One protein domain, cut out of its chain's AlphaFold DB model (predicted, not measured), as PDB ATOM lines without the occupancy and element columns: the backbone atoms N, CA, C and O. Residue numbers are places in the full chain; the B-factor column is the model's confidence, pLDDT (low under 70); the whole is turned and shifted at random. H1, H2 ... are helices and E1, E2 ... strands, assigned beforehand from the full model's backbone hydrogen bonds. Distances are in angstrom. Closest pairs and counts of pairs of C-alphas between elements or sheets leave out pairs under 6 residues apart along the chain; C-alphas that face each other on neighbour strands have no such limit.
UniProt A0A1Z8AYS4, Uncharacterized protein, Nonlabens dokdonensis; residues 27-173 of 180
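AT A GLANCE: This is residues 27 to 173 of the 180 residues of an uncharacterized protein of Nonlabens dokdonensis (UniProt A0A1Z8AYS4). A long, narrow ribbon of two antiparallel strands, E1 and E4, makes the length of the domain, with the short strand E5 beside E1 near one end and the small hairpin of E2 and E3 beyond the other end. Helix H1 packs along one face of the ribbon, over E4 and E1, and the shorter H2 lies toward the end with E5. The printed part has 147 residues, with two named helices and five named strands in the order H1, H2, E1, E2, E3, E4, E5; the larger sheet runs E4, E1, E5 and is mixed, the smaller one, E2 and E3, is antiparallel. The class is mixed, helices and strands, with under half of the residues, 62, in named elements. The whole is loose, with a radius of gyration of the C-alphas of 18.4 A, and elongated, spanning 62 by 31 by 23 A.

HOW THE PARTS SIT: In the larger sheet, E1, residues 103 to 116, is the inner strand. E4, residues 146 to 156, is its antiparallel neighbour, with N 113 and O 149 within hydrogen-bond range at 2.8 A. E5, residues 167 to 172, is its parallel neighbour, with N 106 and O 169 within hydrogen-bond range at 2.8 A. This sheet is twisted, its C-alphas up to 4.4 A off the best plane. H1, residues 67 to 80, is on it at a height over the sheet of 8.8 A, making two layers, a helix on one face of a sheet. H1 runs along the strands, but only just, at 29 degrees to E4 on the local plane; their closest C-alphas, of Tyr 67 and Ala 155, are 5.9 A apart. H2, residues 89 to 97, only grazes the sheet with its residues 92 to 96. H1, with residues 71 to 75 alone, and H2 only just touch, with 3 pairs of C-alphas within 8 A, the closest being Leu 75 and Leu 89 at 6.6 A; they form a helical hairpin, opposite ways at a steep tilt of 40 degrees. In both helices every O i to N i+4 pair is within hydrogen-bond range. E2, residues 128 to 131, and E3, residues 136 to 139, form a hairpin, with N 129 and O 138 within hydrogen-bond range at 2.9 A. E3 and E1 are apart.

IN THESE COORDINATES: E1 spans 39.7 A, from C-alpha 103 at (6.787, 46.284, 47.216) to C-alpha 116 at (-1.792, 7.560, 45.783). E4 spans 32.0 A, H1 19.8 A and E5 16.1 A.

THE WHOLE: The C-alphas of Asp 133 and Ile 164, the two farthest apart, are 63.5 A apart. The printed part has no cut. The link from E1 to E2 is long, with 11 residues, and residues 27 to 66 hold no named element. The mean pLDDT of the printed part is 92.0; residues 172 to 173 are under 70.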
ATOM      1  N   ASP A  27     -12.509  11.157  45.908       92.00
ATOM      2  CA  ASP A  27     -12.970  10.888  47.273       92.00
ATOM      3  C   ASP A  27     -13.956   9.713  47.317       92.00
ATOM      4  O   ASP A  27     -13.813   8.822  48.152       92.00
ATOM      5  N   VAL A  28     -14.891   9.639  46.361       91.44
ATOM      6  CA  VAL A  28     -15.782   8.482  46.214       91.44
ATOM      7  C   VAL A  28     -14.967   7.231  45.876       91.44
ATOM      8  O   VAL A  28     -15.152   6.191  46.512       91.44
ATOM      9  N   ALA A  29     -14.028   7.303  44.932       93.38
ATOM     10  CA  ALA A  29     -13.176   6.168  44.579       93.38
ATOM     11  C   ALA A  29     -12.354   5.638  45.776       93.38
ATOM     12  O   ALA A  29     -12.095   4.438  45.847       93.38
ATOM     13  N   LEU A  30     -12.016   6.496  46.745       94.94
ATOM     14  CA  LEU A  30     -11.228   6.178  47.940       94.94
ATOM     15  C   LEU A  30     -12.056   5.827  49.190       94.94
ATOM     16  O   LEU A  30     -11.470   5.611  50.248       94.94
ATOM     17  N   ASN A  31     -13.389   5.740  49.118       92.81
ATOM     18  CA  ASN A  31     -14.228   5.469  50.303       92.81
ATOM     19  C   ASN A  31     -13.856   4.180  51.065       92.81
ATOM     20  O   ASN A  31     -14.089   4.097  52.267       92.81
ATOM     21  N   ASN A  32     -13.289   3.180  50.380       91.12
ATOM     22  CA  ASN A  32     -12.874   1.903  50.978       91.12
ATOM     23  C   ASN A  32     -11.396   1.884  51.407       91.12
ATOM     24  O   ASN A  32     -10.888   0.853  51.848       91.12
ATOM     25  N   VAL A  33     -10.684   2.996  51.240       94.56
ATOM     26  CA  VAL A  33      -9.265   3.134  51.566       94.56
ATOM     27  C   VAL A  33      -9.133   3.819  52.920       94.56
ATOM     28  O   VAL A  33      -9.831   4.789  53.210       94.56
ATOM     29  N   ASN A  34      -8.209   3.348  53.760       91.19
ATOM     30  CA  ASN A  34      -7.922   4.019  55.020       91.19
ATOM     31  C   ASN A  34      -7.231   5.374  54.770       91.19
ATOM     32  O   ASN A  34      -6.020   5.439  54.558       91.19
ATOM     33  N   GLN A  35      -8.001   6.461  54.839       90.75
ATOM     34  CA  GLN A  35      -7.505   7.825  54.628       90.75
ATOM     35  C   GLN A  35      -6.883   8.469  55.877       90.75
ATOM     36  O   GLN A  35      -6.394   9.589  55.787       90.75
ATOM     37  N   SER A  36      -6.814   7.780  57.026       90.94
ATOM     38  CA  SER A  36      -6.120   8.317  58.218       90.94
ATOM     39  C   SER A  36      -4.625   8.584  57.989       90.94
ATOM     40  O   SER A  36      -4.014   9.349  58.731       90.94
ATOM     41  N   ALA A  37      -4.042   7.998  56.938       86.19
ATOM     42  CA  ALA A  37      -2.674   8.264  56.504       86.19
ATOM     43  C   ALA A  37      -2.501   9.605  55.753       86.19
ATOM     44  O   ALA A  37      -1.369  10.012  55.497       86.19
ATOM     45  N   VAL A  38      -3.589  10.302  55.401       94.31
ATOM     46  CA  VAL A  38      -3.558  11.625  54.752       94.31
ATOM     47  C   VAL A  38      -3.402  12.709  55.819       94.31
ATOM     48  O   VAL A  38      -4.358  13.376  56.210       94.31
ATOM     49  N   SER A  39      -2.182  12.862  56.335       93.38
ATOM     50  CA  SER A  39      -1.901  13.739  57.476       93.38
ATOM     51  C   SER A  39      -1.913  15.232  57.144       93.38
ATOM     52  O   SER A  39      -2.107  16.037  58.050       93.38
ATOM     53  N   SER A  40      -1.704  15.620  55.881       94.81
ATOM     54  CA  SER A  40      -1.708  17.037  55.498       94.81
ATOM     55  C   SER A  40      -3.073  17.538  55.036       94.81
ATOM     56  O   SER A  40      -3.228  18.725  54.777       94.81
ATOM     57  N   GLY A  41      -4.059  16.645  54.894       95.25
ATOM     58  CA  GLY A  41      -5.354  16.955  54.282       95.25
ATOM     59  C   GLY A  41      -5.307  17.133  52.756       95.25
ATOM     60  O   GLY A  41      -6.335  17.456  52.154       95.25
ATOM     61  N   ILE A  42      -4.154  16.906  52.115       96.88
ATOM     62  CA  ILE A  42      -3.930  17.133  50.681       96.88
ATOM     63  C   ILE A  42      -3.675  15.798  49.981       96.88
ATOM     64  O   ILE A  42      -2.693  15.124  50.275       96.88
ATOM     65  N   ILE A  43      -4.516  15.458  49.000       97.19
ATOM     66  CA  ILE A  43      -4.277  14.346  48.066       97.19
ATOM     67  C   ILE A  43      -4.074  14.956  46.684       97.19
ATOM     68  O   ILE A  43      -5.008  15.545  46.135       97.19
ATOM     69  N   TYR A  44      -2.867  14.863  46.126       96.75
ATOM     70  CA  TYR A  44      -2.515  15.623  44.921       96.75
ATOM     71  C   TYR A  44      -3.316  15.181  43.691       96.75
ATOM     72  O   TYR A  44      -3.623  15.996  42.831       96.75
ATOM     73  N   GLU A  45      -3.715  13.911  43.613       94.69
ATOM     74  CA  GLU A  45      -4.538  13.352  42.534       94.69
ATOM     75  C   GLU A  45      -5.984  13.884  42.515       94.69
ATOM     76  O   GLU A  45      -6.722  13.612  41.572       94.69
ATOM     77  N   ARG A  46      -6.412  14.682  43.506       94.25
ATOM     78  CA  ARG A  46      -7.696  15.415  43.443       94.25
ATOM     79  C   ARG A  46      -7.681  16.559  42.426       94.25
ATOM     80  O   ARG A  46      -8.724  17.146  42.144       94.25
ATOM     81  N   THR A  47      -6.514  16.921  41.902       93.81
ATOM     82  CA  THR A  47      -6.366  17.977  40.904       93.81
ATOM     83  C   THR A  47      -5.444  17.542  39.771       93.81
ATOM     84  O   THR A  47      -4.671  16.594  39.898       93.81
ATOM     85  N   MET A  48      -5.514  18.253  38.649       92.06
ATOM     86  CA  MET A  48      -4.579  18.048  37.549       92.06
ATOM     87  C   MET A  48      -3.211  18.632  37.922       92.06
ATOM     88  O   MET A  48      -3.105  19.805  38.268       92.06
ATOM     89  N   GLN A  49      -2.167  17.816  37.819       94.56
ATOM     90  CA  GLN A  49      -0.831  18.095  38.356       94.56
ATOM     91  C   GLN A  49       0.071  18.817  37.334       94.56
ATOM     92  O   GLN A  49       1.130  18.316  36.957       94.56
ATOM     93  N   LEU A  50      -0.352  19.983  36.836       96.38
ATOM     94  CA  LEU A  50       0.388  20.738  35.810       96.38
ATOM     95  C   LEU A  50       1.688  21.364  36.330       96.38
ATOM     96  O   LEU A  50       2.638  21.520  35.565       96.38
ATOM     97  N   ALA A  51       1.743  21.741  37.608       96.62
ATOM     98  CA  ALA A  51       2.955  22.233  38.248       96.62
ATOM     99  C   ALA A  51       3.974  21.110  38.465       96.62
ATOM    100  O   ALA A  51       5.150  21.405  38.665       96.62
ATOM    101  N   ASN A  52       3.557  19.841  38.408       96.19
ATOM    102  CA  ASN A  52       4.428  18.696  38.640       96.19
ATOM    103  C   ASN A  52       5.186  18.819  39.987       96.19
ATOM    104  O   ASN A  52       6.410  18.726  40.072       96.19
ATOM    105  N   LEU A  53       4.454  19.072  41.077       96.88
ATOM    106  CA  LEU A  53       5.054  19.268  42.406       96.88
ATOM    107  C   LEU A  53       5.725  18.006  42.960       96.88
ATOM    108  O   LEU A  53       6.553  18.097  43.871       96.88
ATOM    109  N   TYR A  54       5.407  16.834  42.404       93.88
ATOM    110  CA  TYR A  54       6.101  15.596  42.735       93.88
ATOM    111  C   TYR A  54       7.542  15.588  42.197       93.88
ATOM    112  O   TYR A  54       8.418  15.091  42.898       93.88
ATOM    113  N   ASN A  55       7.840  16.221  41.055       95.25
ATOM    114  CA  ASN A  55       9.217  16.357  40.554       95.25
ATOM    115  C   ASN A  55       9.911  17.656  40.966       95.25
ATOM    116  O   ASN A  55      11.143  17.717  40.936       95.25
ATOM    117  N   PHE A  56       9.163  18.694  41.344       96.56
ATOM    118  CA  PHE A  56       9.752  19.981  41.719       96.56
ATOM    119  C   PHE A  56      10.736  19.831  42.888       96.56
ATOM    120  O   PHE A  56      10.425  19.196  43.896       96.56
ATOM    121  N   ASN A  57      11.937  20.396  42.739       94.31
ATOM    122  CA  ASN A  57      13.100  20.242  43.627       94.31
ATOM    123  C   ASN A  57      13.658  18.810  43.759       94.31
ATOM    124  O   ASN A  57      14.512  18.571  44.615       94.31
ATOM    125  N   ARG A  58      13.207  17.855  42.939       93.62
ATOM    126  CA  ARG A  58      13.694  16.461  42.939       93.62
ATOM    127  C   ARG A  58      14.336  16.056  41.621       93.62
ATOM    128  O   ARG A  58      15.296  15.291  41.634       93.62
ATOM    129  N   GLU A  59      13.823  16.557  40.502       93.88
ATOM    130  CA  GLU A  59      14.453  16.384  39.195       93.88
ATOM    131  C   GLU A  59      15.533  17.442  38.959       93.88
ATOM    132  O   GLU A  59      15.387  18.619  39.306       93.88
ATOM    133  N   GLU A  60      16.642  17.013  38.356       93.25
ATOM    134  CA  GLU A  60      17.751  17.894  38.007       93.25
ATOM    135  C   GLU A  60      17.270  19.017  37.075       93.25
ATOM    136  O   GLU A  60      16.632  18.772  36.053       93.25
ATOM    137  N   GLY A  61      17.556  20.265  37.448       93.12
ATOM    138  CA  GLY A  61      17.140  21.446  36.688       93.12
ATOM    139  C   GLY A  61      15.665  21.842  36.843       93.12
ATOM    140  O   GLY A  61      15.259  22.843  36.254       93.12
ATOM    141  N   PHE A  62      14.866  21.127  37.646       94.69
ATOM    142  CA  PHE A  62      13.456  21.451  37.884       94.69
ATOM    143  C   PHE A  62      13.209  21.975  39.306       94.69
ATOM    144  O   PHE A  62      12.571  21.341  40.143       94.69
ATOM    145  N   ASN A  63      13.760  23.155  39.587       95.44
ATOM    146  CA  ASN A  63      13.787  23.780  40.916       95.44
ATOM    147  C   ASN A  63      13.641  25.315  40.878       95.44
ATOM    148  O   ASN A  63      13.960  26.006  41.844       95.44
ATOM    149  N   VAL A  64      13.181  25.872  39.752       95.12
ATOM    150  CA  VAL A  64      12.990  27.318  39.577       95.12
ATOM    151  C   VAL A  64      11.505  27.634  39.504       95.12
ATOM    152  O   VAL A  64      10.809  27.192  38.592       95.12
ATOM    153  N   ALA A  65      11.031  28.452  40.440       95.88
ATOM    154  CA  ALA A  65       9.669  28.957  40.445       95.88
ATOM    155  C   ALA A  65       9.633  30.436  40.046       95.88
ATOM    156  O   ALA A  65      10.392  31.269  40.535       95.88
ATOM    157  N   ASN A  66       8.704  30.764  39.154       94.38
ATOM    158  CA  ASN A  66       8.334  32.134  38.820       94.38
ATOM    159  C   ASN A  66       6.872  32.379  39.211       94.38
ATOM    160  O   ASN A  66       6.172  31.460  39.633       94.38
ATOM    161  N   TYR A  67       6.387  33.604  39.020       93.44
ATOM    162  CA  TYR A  67       5.010  33.965  39.356       93.44
ATOM    163  C   TYR A  67       3.952  33.024  38.747       93.44
ATOM    164  O   TYR A  67       3.020  32.606  39.432       93.44
ATOM    165  N   LYS A  68       4.105  32.637  37.471       95.00
ATOM    166  CA  LYS A  68       3.157  31.732  36.799       95.00
ATOM    167  C   LYS A  68       3.184  30.338  37.427       95.00
ATOM    168  O   LYS A  68       2.126  29.777  37.694       95.00
ATOM    169  N   TYR A  69       4.381  29.802  37.659       96.94
ATOM    170  CA  TYR A  69       4.561  28.499  38.293       96.94
ATOM    171  C   TYR A  69       3.970  28.487  39.706       96.94
ATOM    172  O   TYR A  69       3.229  27.576  40.059       96.94
ATOM    173  N   PHE A  70       4.216  29.545  40.480       96.50
ATOM    174  CA  PHE A  70       3.679  29.694  41.827       96.50
ATOM    175  C   PHE A  70       2.147  29.696  41.851       96.50
ATOM    176  O   PHE A  70       1.556  28.959  42.633       96.50
ATOM    177  N   LYS A  71       1.488  30.462  40.965       96.06
ATOM    178  CA  LYS A  71       0.016  30.442  40.860       96.06
ATOM    179  C   LYS A  71      -0.512  29.052  40.514       96.06
ATOM    180  O   LYS A  71      -1.509  28.629  41.087       96.06
ATOM    181  N   GLN A  72       0.154  28.336  39.609       97.75
ATOM    182  CA  GLN A  72      -0.249  26.975  39.255       97.75
ATOM    183  C   GLN A  72      -0.111  26.024  40.455       97.75
ATOM    184  O   GLN A  72      -1.063  25.324  40.789       97.75
ATOM    185  N   ALA A  73       1.027  26.059  41.152       97.88
ATOM    186  CA  ALA A  73       1.262  25.265  42.356       97.88
ATOM    187  C   ALA A  73       0.234  25.567  43.461       97.88
ATOM    188  O   ALA A  73      -0.314  24.649  44.070       97.88
ATOM    189  N   LEU A  74      -0.070  26.848  43.688       97.50
ATOM    190  CA  LEU A  74      -1.070  27.284  44.659       97.50
ATOM    191  C   LEU A  74      -2.473  26.784  44.303       97.50
ATOM    192  O   LEU A  74      -3.160  26.240  45.164       97.50
ATOM    193  N   LEU A  75      -2.891  26.948  43.045       97.38
ATOM    194  CA  LEU A  75      -4.187  26.473  42.559       97.38
ATOM    195  C   LEU A  75      -4.338  24.967  42.778       97.38
ATOM    196  O   LEU A  75      -5.389  24.496  43.216       97.38
ATOM    197  N   GLU A  76      -3.286  24.214  42.482       97.88
ATOM    198  CA  GLU A  76      -3.290  22.774  42.662       97.88
ATOM    199  C   GLU A  76      -3.365  22.381  44.133       97.88
ATOM    200  O   GLU A  76      -4.209  21.567  44.482       97.88
ATOM    201  N   MET A  77      -2.571  22.988  45.019       97.56
ATOM    202  CA  MET A  77      -2.664  22.702  46.456       97.56
ATOM    203  C   MET A  77      -4.017  23.117  47.045       97.56
ATOM    204  O   MET A  77      -4.601  22.366  47.829       97.56
ATOM    205  N   HIS A  78      -4.574  24.256  46.617       96.44
ATOM    206  CA  HIS A  78      -5.933  24.668  46.967       96.44
ATOM    207  C   HIS A  78      -6.941  23.576  46.580       96.44
ATOM    208  O   HIS A  78      -7.642  23.056  47.445       96.44
ATOM    209  N   ASN A  79      -6.961  23.142  45.320       96.25
ATOM    210  CA  ASN A  79      -7.890  22.109  44.854       96.25
ATOM    211  C   ASN A  79      -7.641  20.742  45.511       96.25
ATOM    212  O   ASN A  79      -8.590  20.085  45.934       96.25
ATOM    213  N   ALA A  80      -6.380  20.336  45.652       96.38
ATOM    214  CA  ALA A  80      -5.977  19.065  46.249       96.38
ATOM    215  C   ALA A  80      -6.321  18.963  47.746       96.38
ATOM    216  O   ALA A  80      -6.543  17.871  48.278       96.38
ATOM    217  N   SER A  81      -6.440  20.107  48.420       95.94
ATOM    218  CA  SER A  81      -6.953  20.208  49.790       95.94
ATOM    219  C   SER A  81      -8.487  20.204  49.890       95.94
ATOM    220  O   SER A  81      -9.034  20.532  50.944       95.94
ATOM    221  N   ASN A  82      -9.203  19.908  48.797       94.44
ATOM    222  CA  ASN A  82     -10.648  20.137  48.685       94.44
ATOM    223  C   ASN A  82     -11.036  21.593  48.998       94.44
ATOM    224  O   ASN A  82     -12.098  21.860  49.554       94.44
ATOM    225  N   LYS A  83     -10.171  22.541  48.608       94.81
ATOM    226  CA  LYS A  83     -10.343  23.994  48.773       94.81
ATOM    227  C   LYS A  83     -10.327  24.483  50.225       94.81
ATOM    228  O   LYS A  83     -10.761  25.599  50.490       94.81
ATOM    229  N   ASN A  84      -9.800  23.682  51.153       92.25
ATOM    230  CA  ASN A  84      -9.833  23.992  52.583       92.25
ATOM    231  C   ASN A  84      -8.555  24.668  53.106       92.25
ATOM    232  O   ASN A  84      -8.641  25.436  54.062       92.25
ATOM    233  N   LEU A  85      -7.379  24.409  52.512       90.44
ATOM    234  CA  LEU A  85      -6.093  24.732  53.159       90.44
ATOM    235  C   LEU A  85      -5.333  25.936  52.601       90.44
ATOM    236  O   LEU A  85      -4.399  26.387  53.247       90.44
ATOM    237  N   PHE A  86      -5.731  26.511  51.469       94.19
ATOM    238  CA  PHE A  86      -5.031  27.654  50.871       94.19
ATOM    239  C   PHE A  86      -6.027  28.656  50.305       94.19
ATOM    240  O   PHE A  86      -7.147  28.280  49.955       94.19
ATOM    241  N   VAL A  87      -5.614  29.914  50.161       93.06
ATOM    242  CA  VAL A  87      -6.387  30.909  49.407       93.06
ATOM    243  C   VAL A  87      -6.500  30.507  47.933       93.06
ATOM    244  O   VAL A  87      -5.612  29.851  47.382       93.06
ATOM    245  N   ASN A  88      -7.591  30.903  47.284       93.75
ATOM    246  CA  ASN A  88      -7.733  30.753  45.839       93.75
ATOM    247  C   ASN A  88      -6.990  31.879  45.085       93.75
ATOM    248  O   ASN A  88      -6.449  32.810  45.687       93.75
ATOM    249  N   LEU A  89      -6.943  31.789  43.752       94.12
ATOM    250  CA  LEU A  89      -6.210  32.761  42.935       94.12
ATOM    251  C   LEU A  89      -6.834  34.160  42.943       94.12
ATOM    252  O   LEU A  89      -6.079  35.123  42.888       94.12
ATOM    253  N   ASP A  90      -8.156  34.278  43.066       94.25
ATOM    254  CA  ASP A  90      -8.835  35.579  43.119       94.25
ATOM    255  C   ASP A  90      -8.496  36.316  44.421       94.25
ATOM    256  O   ASP A  90      -8.230  37.516  44.426       94.25
ATOM    257  N   GLN A  91      -8.445  35.584  45.537       92.94
ATOM    258  CA  GLN A  91      -8.003  36.101  46.829       92.94
ATOM    259  C   GLN A  91      -6.532  36.520  46.790       92.94
ATOM    260  O   GLN A  91      -6.197  37.578  47.318       92.94
ATOM    261  N   LEU A  92      -5.663  35.720  46.157       92.50
ATOM    262  CA  LEU A  92      -4.263  36.095  45.961       92.50
ATOM    263  C   LEU A  92      -4.153  37.369  45.116       92.50
ATOM    264  O   LEU A  92      -3.473  38.306  45.518       92.50
ATOM    265  N   ASP A  93      -4.822  37.421  43.966       91.56
ATOM    266  CA  ASP A  93      -4.763  38.571  43.063       91.56
ATOM    267  C   ASP A  93      -5.280  39.839  43.766       91.56
ATOM    268  O   ASP A  93      -4.598  40.863  43.755       91.56
ATOM    269  N   GLY A  94      -6.390  39.745  44.506       91.19
ATOM    270  CA  GLY A  94      -6.913  40.854  45.307       91.19
ATOM    271  C   GLY A  94      -5.975  41.316  46.431       91.19
ATOM    272  O   GLY A  94      -5.950  42.502  46.753       91.19
ATOM    273  N   GLN A  95      -5.174  40.420  47.022       88.88
ATOM    274  CA  GLN A  95      -4.121  40.797  47.977       88.88
ATOM    275  C   GLN A  95      -2.958  41.511  47.281       88.88
ATOM    276  O   GLN A  95      -2.444  42.500  47.799       88.88
ATOM    277  N   LEU A  96      -2.543  41.031  46.107       89.25
ATOM    278  CA  LEU A  96      -1.436  41.611  45.345       89.25
ATOM    279  C   LEU A  96      -1.771  43.003  44.792       89.25
ATOM    280  O   LEU A  96      -0.884  43.853  44.727       89.25
ATOM    281  N   GLU A  97      -3.032  43.255  44.435       89.56
ATOM    282  CA  GLU A  97      -3.518  44.568  43.983       89.56
ATOM    283  C   GLU A  97      -3.453  45.650  45.072       89.56
ATOM    284  O   GLU A  97      -3.349  46.835  44.756       89.56
ATOM    285  N   GLN A  98      -3.477  45.260  46.349       87.94
ATOM    286  CA  GLN A  98      -3.400  46.185  47.487       87.94
ATOM    287  C   GLN A  98      -1.959  46.567  47.861       87.94
ATOM    288  O   GLN A  98      -1.750  47.483  48.656       87.94
ATOM    289  N   GLU A  99      -0.954  45.871  47.322       88.25
ATOM    290  CA  GLU A  99       0.448  46.114  47.660       88.25
ATOM    291  C   GLU A  99       0.998  47.342  46.921       88.25
ATOM    292  O   GLU A  99       0.799  47.525  45.717       88.25
ATOM    293  N   ALA A 100       1.770  48.169  47.633       85.19
ATOM    294  CA  ALA A 100       2.394  49.360  47.059       85.19
ATOM    295  C   ALA A 100       3.288  49.010  45.857       85.19
ATOM    296  O   ALA A 100       3.883  47.931  45.800       85.19
ATOM    297  N   GLN A 101       3.412  49.920  44.883       85.00
ATOM    298  CA  GLN A 101       4.119  49.658  43.620       85.00
ATOM    299  C   GLN A 101       5.573  49.207  43.823       85.00
ATOM    300  O   GLN A 101       6.000  48.261  43.159       85.00
ATOM    301  N   ASN A 102       6.266  49.782  44.808       88.62
ATOM    302  CA  ASN A 102       7.649  49.469  45.176       88.62
ATOM    303  C   ASN A 102       7.820  48.206  46.048       88.62
ATOM    304  O   ASN A 102       8.950  47.842  46.370       88.62
ATOM    305  N   ILE A 103       6.734  47.534  46.446       89.50
ATOM    306  CA  ILE A 103       6.787  46.284  47.216       89.50
ATOM    307  C   ILE A 103       6.673  45.088  46.273       89.50
ATOM    308  O   ILE A 103       5.726  45.000  45.495       89.50
ATOM    309  N   VAL A 104       7.591  44.130  46.380       91.38
ATOM    310  CA  VAL A 104       7.517  42.815  45.734       91.38
ATOM    311  C   VAL A 104       7.206  41.765  46.786       91.38
ATOM    312  O   VAL A 104       8.090  41.388  47.562       91.38
ATOM    313  N   PRO A 105       5.973  41.248  46.816       92.69
ATOM    314  CA  PRO A 105       5.671  40.109  47.655       92.69
ATOM    315  C   PRO A 105       6.445  38.874  47.188       92.69
ATOM    316  O   PRO A 105       6.539  38.604  45.989       92.69
ATOM    317  N   ILE A 106       6.982  38.121  48.140       93.56
ATOM    318  CA  ILE A 106       7.574  36.803  47.929       93.56
ATOM    319  C   ILE A 106       6.594  35.772  48.468       93.56
ATOM    320  O   ILE A 106       6.376  35.698  49.677       93.56
ATOM    321  N   GLY A 107       6.013  34.984  47.571       93.56
ATOM    322  CA  GLY A 107       5.131  33.890  47.935       93.56
ATOM    323  C   GLY A 107       5.934  32.688  48.399       93.56
ATOM    324  O   GLY A 107       6.931  32.331  47.769       93.56
ATOM    325  N   ILE A 108       5.479  32.051  49.476       95.50
ATOM    326  CA  ILE A 108       6.047  30.806  49.996       95.50
ATOM    327  C   ILE A 108       4.930  29.773  50.121       95.50
ATOM    328  O   ILE A 108       4.021  29.934  50.935       95.50
ATOM    329  N   LEU A 109       5.028  28.696  49.347       95.88
ATOM    330  CA  LEU A 109       4.224  27.490  49.502       95.88
ATOM    331  C   LEU A 109       5.142  26.390  50.029       95.88
ATOM    332  O   LEU A 109       6.013  25.922  49.304       95.88
ATOM    333  N   ASN A 110       4.970  26.006  51.289       94.94
ATOM    334  CA  ASN A 110       5.810  25.018  51.960       94.94
ATOM    335  C   ASN A 110       4.923  24.001  52.675       94.94
ATOM    336  O   ASN A 110       4.387  24.305  53.742       94.94
ATOM    337  N   THR A 111       4.693  22.839  52.067       94.81
ATOM    338  CA  THR A 111       3.659  21.914  52.543       94.81
ATOM    339  C   THR A 111       3.955  20.459  52.199       94.81
ATOM    340  O   THR A 111       4.586  20.158  51.182       94.81
ATOM    341  N   ASP A 112       3.464  19.568  53.056       96.94
ATOM    342  CA  ASP A 112       3.378  18.140  52.778       96.94
ATOM    343  C   ASP A 112       2.113  17.835  51.972       96.94
ATOM    344  O   ASP A 112       1.051  18.410  52.205       96.94
ATOM    345  N   PHE A 113       2.182  16.865  51.072       96.88
ATOM    346  CA  PHE A 113       1.032  16.331  50.350       96.88
ATOM    347  C   PHE A 113       1.155  14.822  50.188       96.88
ATOM    348  O   PHE A 113       2.256  14.267  50.150       96.88
ATOM    349  N   GLN A 114       0.011  14.153  50.101       97.25
ATOM    350  CA  GLN A 114      -0.058  12.726  49.845       97.25
ATOM    351  C   GLN A 114      -0.313  12.442  48.367       97.25
ATOM    352  O   GLN A 114      -1.051  13.160  47.690       97.25
ATOM    353  N   LEU A 115       0.301  11.360  47.906       95.69
ATOM    354  CA  LEU A 115       0.093  10.753  46.601       95.69
ATOM    355  C   LEU A 115      -0.472   9.355  46.767       95.69
ATOM    356  O   LEU A 115      -0.161   8.670  47.747       95.69
ATOM    357  N   LEU A 116      -1.277   8.921  45.804       96.00
ATOM    358  CA  LEU A 116      -1.792   7.560  45.783       96.00
ATOM    359  C   LEU A 116      -0.640   6.570  45.634       96.00
ATOM    360  O   LEU A 116       0.150   6.643  44.691       96.00
ATOM    361  N   ASN A 117      -0.604   5.565  46.510       95.69
ATOM    362  CA  ASN A 117       0.247   4.395  46.333       95.69
ATOM    363  C   ASN A 117      -0.335   3.421  45.312       95.69
ATOM    364  O   ASN A 117      -0.518   2.241  45.592       95.69
ATOM    365  N   TYR A 118      -0.659   3.926  44.129       93.94
ATOM    366  CA  TYR A 118      -1.144   3.141  43.009       93.94
ATOM    367  C   TYR A 118      -0.048   3.043  41.949       93.94
ATOM    368  O   TYR A 118       0.582   4.039  41.600       93.94
ATOM    369  N   ASN A 119       0.197   1.831  41.457       90.31
ATOM    370  CA  ASN A 119       1.172   1.579  40.404       90.31
ATOM    371  C   ASN A 119       0.436   1.003  39.196       90.31
ATOM    372  O   ASN A 119      -0.001  -0.142  39.236       90.31
ATOM    373  N   MET A 120       0.304   1.804  38.141       84.88
ATOM    374  CA  MET A 120      -0.450   1.421  36.946       84.88
ATOM    375  C   MET A 120       0.233   0.334  36.103       84.88
ATOM    376  O   MET A 120      -0.449  -0.418  35.417       84.88
ATOM    377  N   ASP A 121       1.565   0.236  36.156       87.44
ATOM    378  CA  ASP A 121       2.323  -0.756  35.384       87.44
ATOM    379  C   ASP A 121       2.287  -2.134  36.058       87.44
ATOM    380  O   ASP A 121       2.329  -3.178  35.406       87.44
ATOM    381  N   ASN A 122       2.256  -2.139  37.392       88.12
ATOM    382  CA  ASN A 122       2.158  -3.333  38.210       88.12
ATOM    383  C   ASN A 122       1.576  -2.990  39.587       88.12
ATOM    384  O   ASN A 122       2.311  -2.649  40.520       88.12
ATOM    385  N   GLU A 123       0.265  -3.168  39.739       85.38
ATOM    386  CA  GLU A 123      -0.464  -2.827  40.966       85.38
ATOM    387  C   GLU A 123       0.093  -3.537  42.211       85.38
ATOM    388  O   GLU A 123       0.090  -2.986  43.312       85.38
ATOM    389  N   THR A 124       0.692  -4.726  42.045       87.19
ATOM    390  CA  THR A 124       1.312  -5.480  43.150       87.19
ATOM    391  C   THR A 124       2.581  -4.833  43.706       87.19
ATOM    392  O   THR A 124       3.101  -5.297  44.724       87.19
ATOM    393  N   LEU A 125       3.102  -3.775  43.077       89.25
ATOM    394  CA  LEU A 125       4.202  -2.953  43.593       89.25
ATOM    395  C   LEU A 125       3.712  -1.716  44.359       89.25
ATOM    396  O   LEU A 125       4.511  -1.096  45.058       89.25
ATOM    397  N   GLY A 126       2.421  -1.385  44.273       92.50
ATOM    398  CA  GLY A 126       1.794  -0.305  45.031       92.50
ATOM    399  C   GLY A 126       1.261  -0.751  46.396       92.50
ATOM    400  O   GLY A 126       1.597  -1.817  46.921       92.50
ATOM    401  N   GLY A 127       0.416   0.092  46.978       94.44
ATOM    402  CA  GLY A 127      -0.419  -0.160  48.154       94.44
ATOM    403  C   GLY A 127      -1.922  -0.086  47.866       94.44
ATOM    404  O   GLY A 127      -2.719  -0.327  48.774       94.44
ATOM    405  N   LEU A 128      -2.308   0.210  46.625       95.50
ATOM    406  CA  LEU A 128      -3.684   0.275  46.151       95.50
ATOM    407  C   LEU A 128      -3.875  -0.620  44.922       95.50
ATOM    408  O   LEU A 128      -2.987  -0.706  44.078       95.50
ATOM    409  N   LEU A 129      -5.058  -1.220  44.825       94.62
ATOM    410  CA  LEU A 129      -5.603  -1.836  43.612       94.62
ATOM    411  C   LEU A 129      -6.755  -0.971  43.105       94.62
ATOM    412  O   LEU A 129      -7.497  -0.423  43.932       94.62
ATOM    413  N   TYR A 130      -6.944  -0.895  41.790       92.56
ATOM    414  CA  TYR A 130      -8.091  -0.211  41.190       92.56
ATOM    415  C   TYR A 130      -9.010  -1.220  40.505       92.56
ATOM    416  O   TYR A 130      -8.581  -2.037  39.699       92.56
ATOM    417  N   ASN A 131     -10.295  -1.192  40.848       91.56
ATOM    418  CA  ASN A 131     -11.290  -2.042  40.213       91.56
ATOM    419  C   ASN A 131     -12.069  -1.219  39.181       91.56
ATOM    420  O   ASN A 131     -12.882  -0.378  39.561       91.56
ATOM    421  N   GLU A 132     -11.832  -1.488  37.896       88.56
ATOM    422  CA  GLU A 132     -12.454  -0.787  36.759       88.56
ATOM    423  C   GLU A 132     -13.989  -0.919  36.735       88.56
ATOM    424  O   GLU A 132     -14.692   0.043  36.428       88.56
ATOM    425  N   ASP A 133     -14.532  -2.076  37.133       90.31
ATOM    426  CA  ASP A 133     -15.982  -2.329  37.120       90.31
ATOM    427  C   ASP A 133     -16.732  -1.466  38.146       90.31
ATOM    428  O   ASP A 133     -17.816  -0.940  37.890       90.31
ATOM    429  N   THR A 134     -16.153  -1.316  39.337       90.19
ATOM    430  CA  THR A 134     -16.734  -0.555  40.454       90.19
ATOM    431  C   THR A 134     -16.223   0.882  40.517       90.19
ATOM    432  O   THR A 134     -16.801   1.706  41.235       90.19
ATOM    433  N   LYS A 135     -15.152   1.189  39.775       90.56
ATOM    434  CA  LYS A 135     -14.401   2.450  39.799       90.56
ATOM    435  C   LYS A 135     -13.938   2.830  41.209       90.56
ATOM    436  O   LYS A 135     -14.025   3.991  41.617       90.56
ATOM    437  N   ARG A 136     -13.500   1.840  41.995       93.75
ATOM    438  CA  ARG A 136     -13.061   2.012  43.392       93.75
ATOM    439  C   ARG A 136     -11.637   1.529  43.595       93.75
ATOM    440  O   ARG A 136     -11.225   0.514  43.038       93.75
ATOM    441  N   PHE A 137     -10.935   2.216  44.488       94.44
ATOM    442  CA  PHE A 137      -9.688   1.735  45.053       94.44
ATOM    443  C   PHE A 137      -9.947   0.808  46.238       94.44
ATOM    444  O   PHE A 137     -10.874   1.003  47.029       94.44
ATOM    445  N   SER A 138      -9.074  -0.181  46.389       94.69
ATOM    446  CA  SER A 138      -8.962  -0.991  47.598       94.69
ATOM    447  C   SER A 138      -7.513  -1.029  48.058       94.69
ATOM    448  O   SER A 138      -6.588  -0.953  47.250       94.69
ATOM    449  N   GLN A 139      -7.307  -1.104  49.368       94.88
ATOM    450  CA  GLN A 139      -5.969  -1.146  49.940       94.88
ATOM    451  C   GLN A 139      -5.417  -2.575  49.927       94.88
ATOM    452  O   GLN A 139      -6.087  -3.521  50.343       94.88
ATOM    453  N   ILE A 140      -4.159  -2.721  49.518       94.12
ATOM    454  CA  ILE A 140      -3.417  -3.973  49.659       94.12
ATOM    455  C   ILE A 140      -3.030  -4.137  51.132       94.12
ATOM    456  O   ILE A 140      -2.378  -3.268  51.717       94.12
ATOM    457  N   ASN A 141      -3.421  -5.260  51.739       93.25
ATOM    458  CA  ASN A 141      -3.182  -5.506  53.160       93.25
ATOM    459  C   ASN A 141      -1.687  -5.383  53.522       93.25
ATOM    460  O   ASN A 141      -0.817  -5.896  52.817       93.25
ATOM    461  N   GLY A 142      -1.397  -4.698  54.630       91.88
ATOM    462  CA  GLY A 142      -0.035  -4.460  55.113       91.88
ATOM    463  C   GLY A 142       0.771  -3.421  54.324       91.88
ATOM    464  O   GLY A 142       1.950  -3.240  54.618       91.88
ATOM    465  N   ARG A 143       0.173  -2.728  53.344       93.12
ATOM    466  CA  ARG A 143       0.853  -1.686  52.558       93.12
ATOM    467  C   ARG A 143       0.208  -0.314  52.745       93.12
ATOM    468  O   ARG A 143      -1.018  -0.232  52.845       93.12
ATOM    469  N   PRO A 144       1.005   0.768  52.794       94.12
ATOM    470  CA  PRO A 144       0.465   2.113  52.944       94.12
ATOM    471  C   PRO A 144      -0.293   2.521  51.670       94.12
ATOM    472  O   PRO A 144       0.246   2.341  50.577       94.12
ATOM    473  N   PRO A 145      -1.512   3.079  51.779       95.75
ATOM    474  CA  PRO A 145      -2.298   3.485  50.615       95.75
ATOM    475  C   PRO A 145      -1.820   4.802  49.993       95.75
ATOM    476  O   PRO A 145      -2.158   5.092  48.850       95.75
ATOM    477  N   PHE A 146      -1.009   5.574  50.719       96.44
ATOM    478  CA  PHE A 146      -0.448   6.841  50.265       96.44
ATOM    479  C   PHE A 146       1.038   6.932  50.610       96.44
ATOM    480  O   PHE A 146       1.493   6.304  51.569       96.44
ATOM    481  N   TYR A 147       1.778   7.753  49.871       93.19
ATOM    482  CA  TYR A 147       3.109   8.213  50.264       93.19
ATOM    483  C   TYR A 147       3.135   9.737  50.364       93.19
ATOM    484  O   TYR A 147       2.478  10.437  49.595       93.19
ATOM    485  N   THR A 148       3.885  10.242  51.341       95.12
ATOM    486  CA  THR A 148       4.002  11.677  51.611       95.12
ATOM    487  C   THR A 148       5.199  12.255  50.876       95.12
ATOM    488  O   THR A 148       6.303  11.713  50.944       95.12
ATOM    489  N   LEU A 149       4.986  13.392  50.223       95.94
ATOM    490  CA  LEU A 149       6.022  14.245  49.668       95.94
ATOM    491  C   LEU A 149       5.922  15.646  50.277       95.94
ATOM    492  O   LEU A 149       4.842  16.098  50.630       95.94
ATOM    493  N   HIS A 150       7.055  16.339  50.351       95.31
ATOM    494  CA  HIS A 150       7.140  17.732  50.791       95.31
ATOM    495  C   HIS A 150       7.536  18.641  49.629       95.31
ATOM    496  O   HIS A 150       8.475  18.315  48.906       95.31
ATOM    497  N   THR A 151       6.897  19.789  49.436       94.50
ATOM    498  CA  THR A 151       7.361  20.772  48.445       94.50
ATOM    499  C   THR A 151       7.514  22.156  49.047       94.50
ATOM    500  O   THR A 151       6.733  22.568  49.902       94.50
ATOM    501  N   THR A 152       8.514  22.875  48.540       96.19
ATOM    502  CA  THR A 152       8.803  24.267  48.869       96.19
ATOM    503  C   THR A 152       8.906  25.049  47.566       96.19
ATOM    504  O   THR A 152       9.892  24.920  46.842       96.19
ATOM    505  N   VAL A 153       7.898  25.860  47.258       97.12
ATOM    506  CA  VAL A 153       7.850  26.738  46.084       97.12
ATOM    507  C   VAL A 153       7.944  28.180  46.562       97.12
ATOM    508  O   VAL A 153       7.112  28.634  47.349       97.12
ATOM    509  N   ILE A 154       8.958  28.903  46.088       95.56
ATOM    510  CA  ILE A 154       9.205  30.299  46.461       95.56
ATOM    511  C   ILE A 154       9.344  31.124  45.190       95.56
ATOM    512  O   ILE A 154      10.159  30.790  44.333       95.56
ATOM    513  N   ALA A 155       8.562  32.194  45.057       95.31
ATOM    514  CA  ALA A 155       8.640  33.064  43.887       95.31
ATOM    515  C   ALA A 155       8.278  34.520  44.215       95.31
ATOM    516  O   ALA A 155       7.402  34.759  45.050       95.31
ATOM    517  N   PRO A 156       8.877  35.502  43.517       93.81
ATOM    518  CA  PRO A 156       8.341  36.855  43.498       93.81
ATOM    519  C   PRO A 156       6.962  36.861  42.828       93.81
ATOM    520  O   PRO A 156       6.754  36.238  41.783       93.81
ATOM    521  N   LEU A 157       6.022  37.588  43.427       92.75
ATOM    522  CA  LEU A 157       4.621  37.644  42.997       92.75
ATOM    523  C   LEU A 157       4.278  38.901  42.189       92.75
ATOM    524  O   LEU A 157       3.120  39.135  41.857       92.75
ATOM    525  N   LYS A 158       5.289  39.691  41.815       87.69
ATOM    526  CA  LYS A 158       5.167  40.744  40.802       87.69
ATOM    527  C   LYS A 158       5.966  40.383  39.562       87.69
ATOM    528  O   LYS A 158       7.110  39.951  39.650       87.69
ATOM    529  N   LYS A 159       5.353  40.600  38.394       71.81
ATOM    530  CA  LYS A 159       6.010  40.390  37.095       71.81
ATOM    531  C   LYS A 159       7.021  41.487  36.764       71.81
ATOM    532  O   LYS A 159       8.018  41.195  36.118       71.81
ATOM    533  N   VAL A 160       6.732  42.731  37.150       74.50
ATOM    534  CA  VAL A 160       7.524  43.920  36.805       74.50
ATOM    535  C   VAL A 160       7.469  44.910  37.966       74.50
ATOM    536  O   VAL A 160       6.424  45.054  38.604       74.50
ATOM    537  N   VAL A 161       8.588  45.586  38.220       79.00
ATOM    538  CA  VAL A 161       8.720  46.690  39.177       79.00
ATOM    539  C   VAL A 161       9.589  47.749  38.518       79.00
ATOM    540  O   VAL A 161      10.674  47.422  38.048       79.00
ATOM    541  N   ASN A 162       9.112  48.992  38.479       75.88
ATOM    542  CA  ASN A 162       9.775  50.095  37.775       75.88
ATOM    543  C   ASN A 162      10.109  51.259  38.724       75.88
ATOM    544  O   ASN A 162      10.017  52.419  38.341       75.88
ATOM    545  N   GLU A 163      10.485  50.937  39.960       82.38
ATOM    546  CA  GLU A 163      10.814  51.911  41.005       82.38
ATOM    547  C   GLU A 163      12.317  51.918  41.298       82.38
ATOM    548  O   GLU A 163      13.003  50.913  41.107       82.38
ATOM    549  N   ILE A 164      12.829  53.056  41.772       77.38
ATOM    550  CA  ILE A 164      14.258  53.242  42.091       77.38
ATOM    551  C   ILE A 164      14.658  52.426  43.331       77.38
ATOM    552  O   ILE A 164      15.772  51.908  43.402       77.38
ATOM    553  N   GLU A 165      13.743  52.284  44.288       85.62
ATOM    554  CA  GLU A 165      13.914  51.478  45.495       85.62
ATOM    555  C   GLU A 165      12.851  50.377  45.524       85.62
ATOM    556  O   GLU A 165      11.662  50.650  45.360       85.62
ATOM    557  N   ILE A 166      13.276  49.126  45.723       87.38
ATOM    558  CA  ILE A 166      12.405  47.945  45.696       87.38
ATOM    559  C   ILE A 166      12.515  47.212  47.030       87.38
ATOM    560  O   ILE A 166      13.600  46.788  47.425       87.38
ATOM    561  N   ASN A 167      11.377  47.009  47.691       87.62
ATOM    562  CA  ASN A 167      11.282  46.305  48.965       87.62
ATOM    563  C   ASN A 167      10.676  44.913  48.774       87.62
ATOM    564  O   ASN A 167       9.602  44.774  48.193       87.62
ATOM    565  N   TYR A 168      11.323  43.879  49.308       88.44
ATOM    566  CA  TYR A 168      10.788  42.519  49.290       88.44
ATOM    567  C   TYR A 168      10.036  42.220  50.585       88.44
ATOM    568  O   TYR A 168      10.566  42.408  51.679       88.44
ATOM    569  N   LYS A 169       8.802  41.727  50.460       87.50
ATOM    570  CA  LYS A 169       7.941  41.379  51.597       87.50
ATOM    571  C   LYS A 169       7.631  39.892  51.566       87.50
ATOM    572  O   LYS A 169       7.030  39.409  50.612       87.50
ATOM    573  N   MET A 170       8.003  39.163  52.614       84.62
ATOM    574  CA  MET A 170       7.660  37.744  52.718       84.62
ATOM    575  C   MET A 170       6.157  37.599  52.974       84.62
ATOM    576  O   MET A 170       5.637  38.143  53.947       84.62
ATOM    577  N   GLN A 171       5.471  36.862  52.105       74.25
ATOM    578  CA  GLN A 171       4.079  36.471  52.277       74.25
ATOM    579  C   GLN A 171       4.021  34.941  52.404       74.25
ATOM    580  O   GLN A 171       4.115  34.233  51.394       74.25
ATOM    581  N   PRO A 172       3.884  34.392  53.626       69.06
ATOM    582  CA  PRO A 172       3.505  32.994  53.750       69.06
ATOM    583  C   PRO A 172       2.124  32.840  53.111       69.06
ATOM    584  O   PRO A 172       1.212  33.604  53.437       69.06
ATOM    585  N   VAL A 173       1.956  31.889  52.188       60.62
ATOM    586  CA  VAL A 173       0.610  31.553  51.716       60.62
ATOM    587  C   VAL A 173      -0.146  31.059  52.935       60.62
ATOM    588  O   VAL A 173       0.216  30.039  53.520       60.62
TER     589      VAL A 173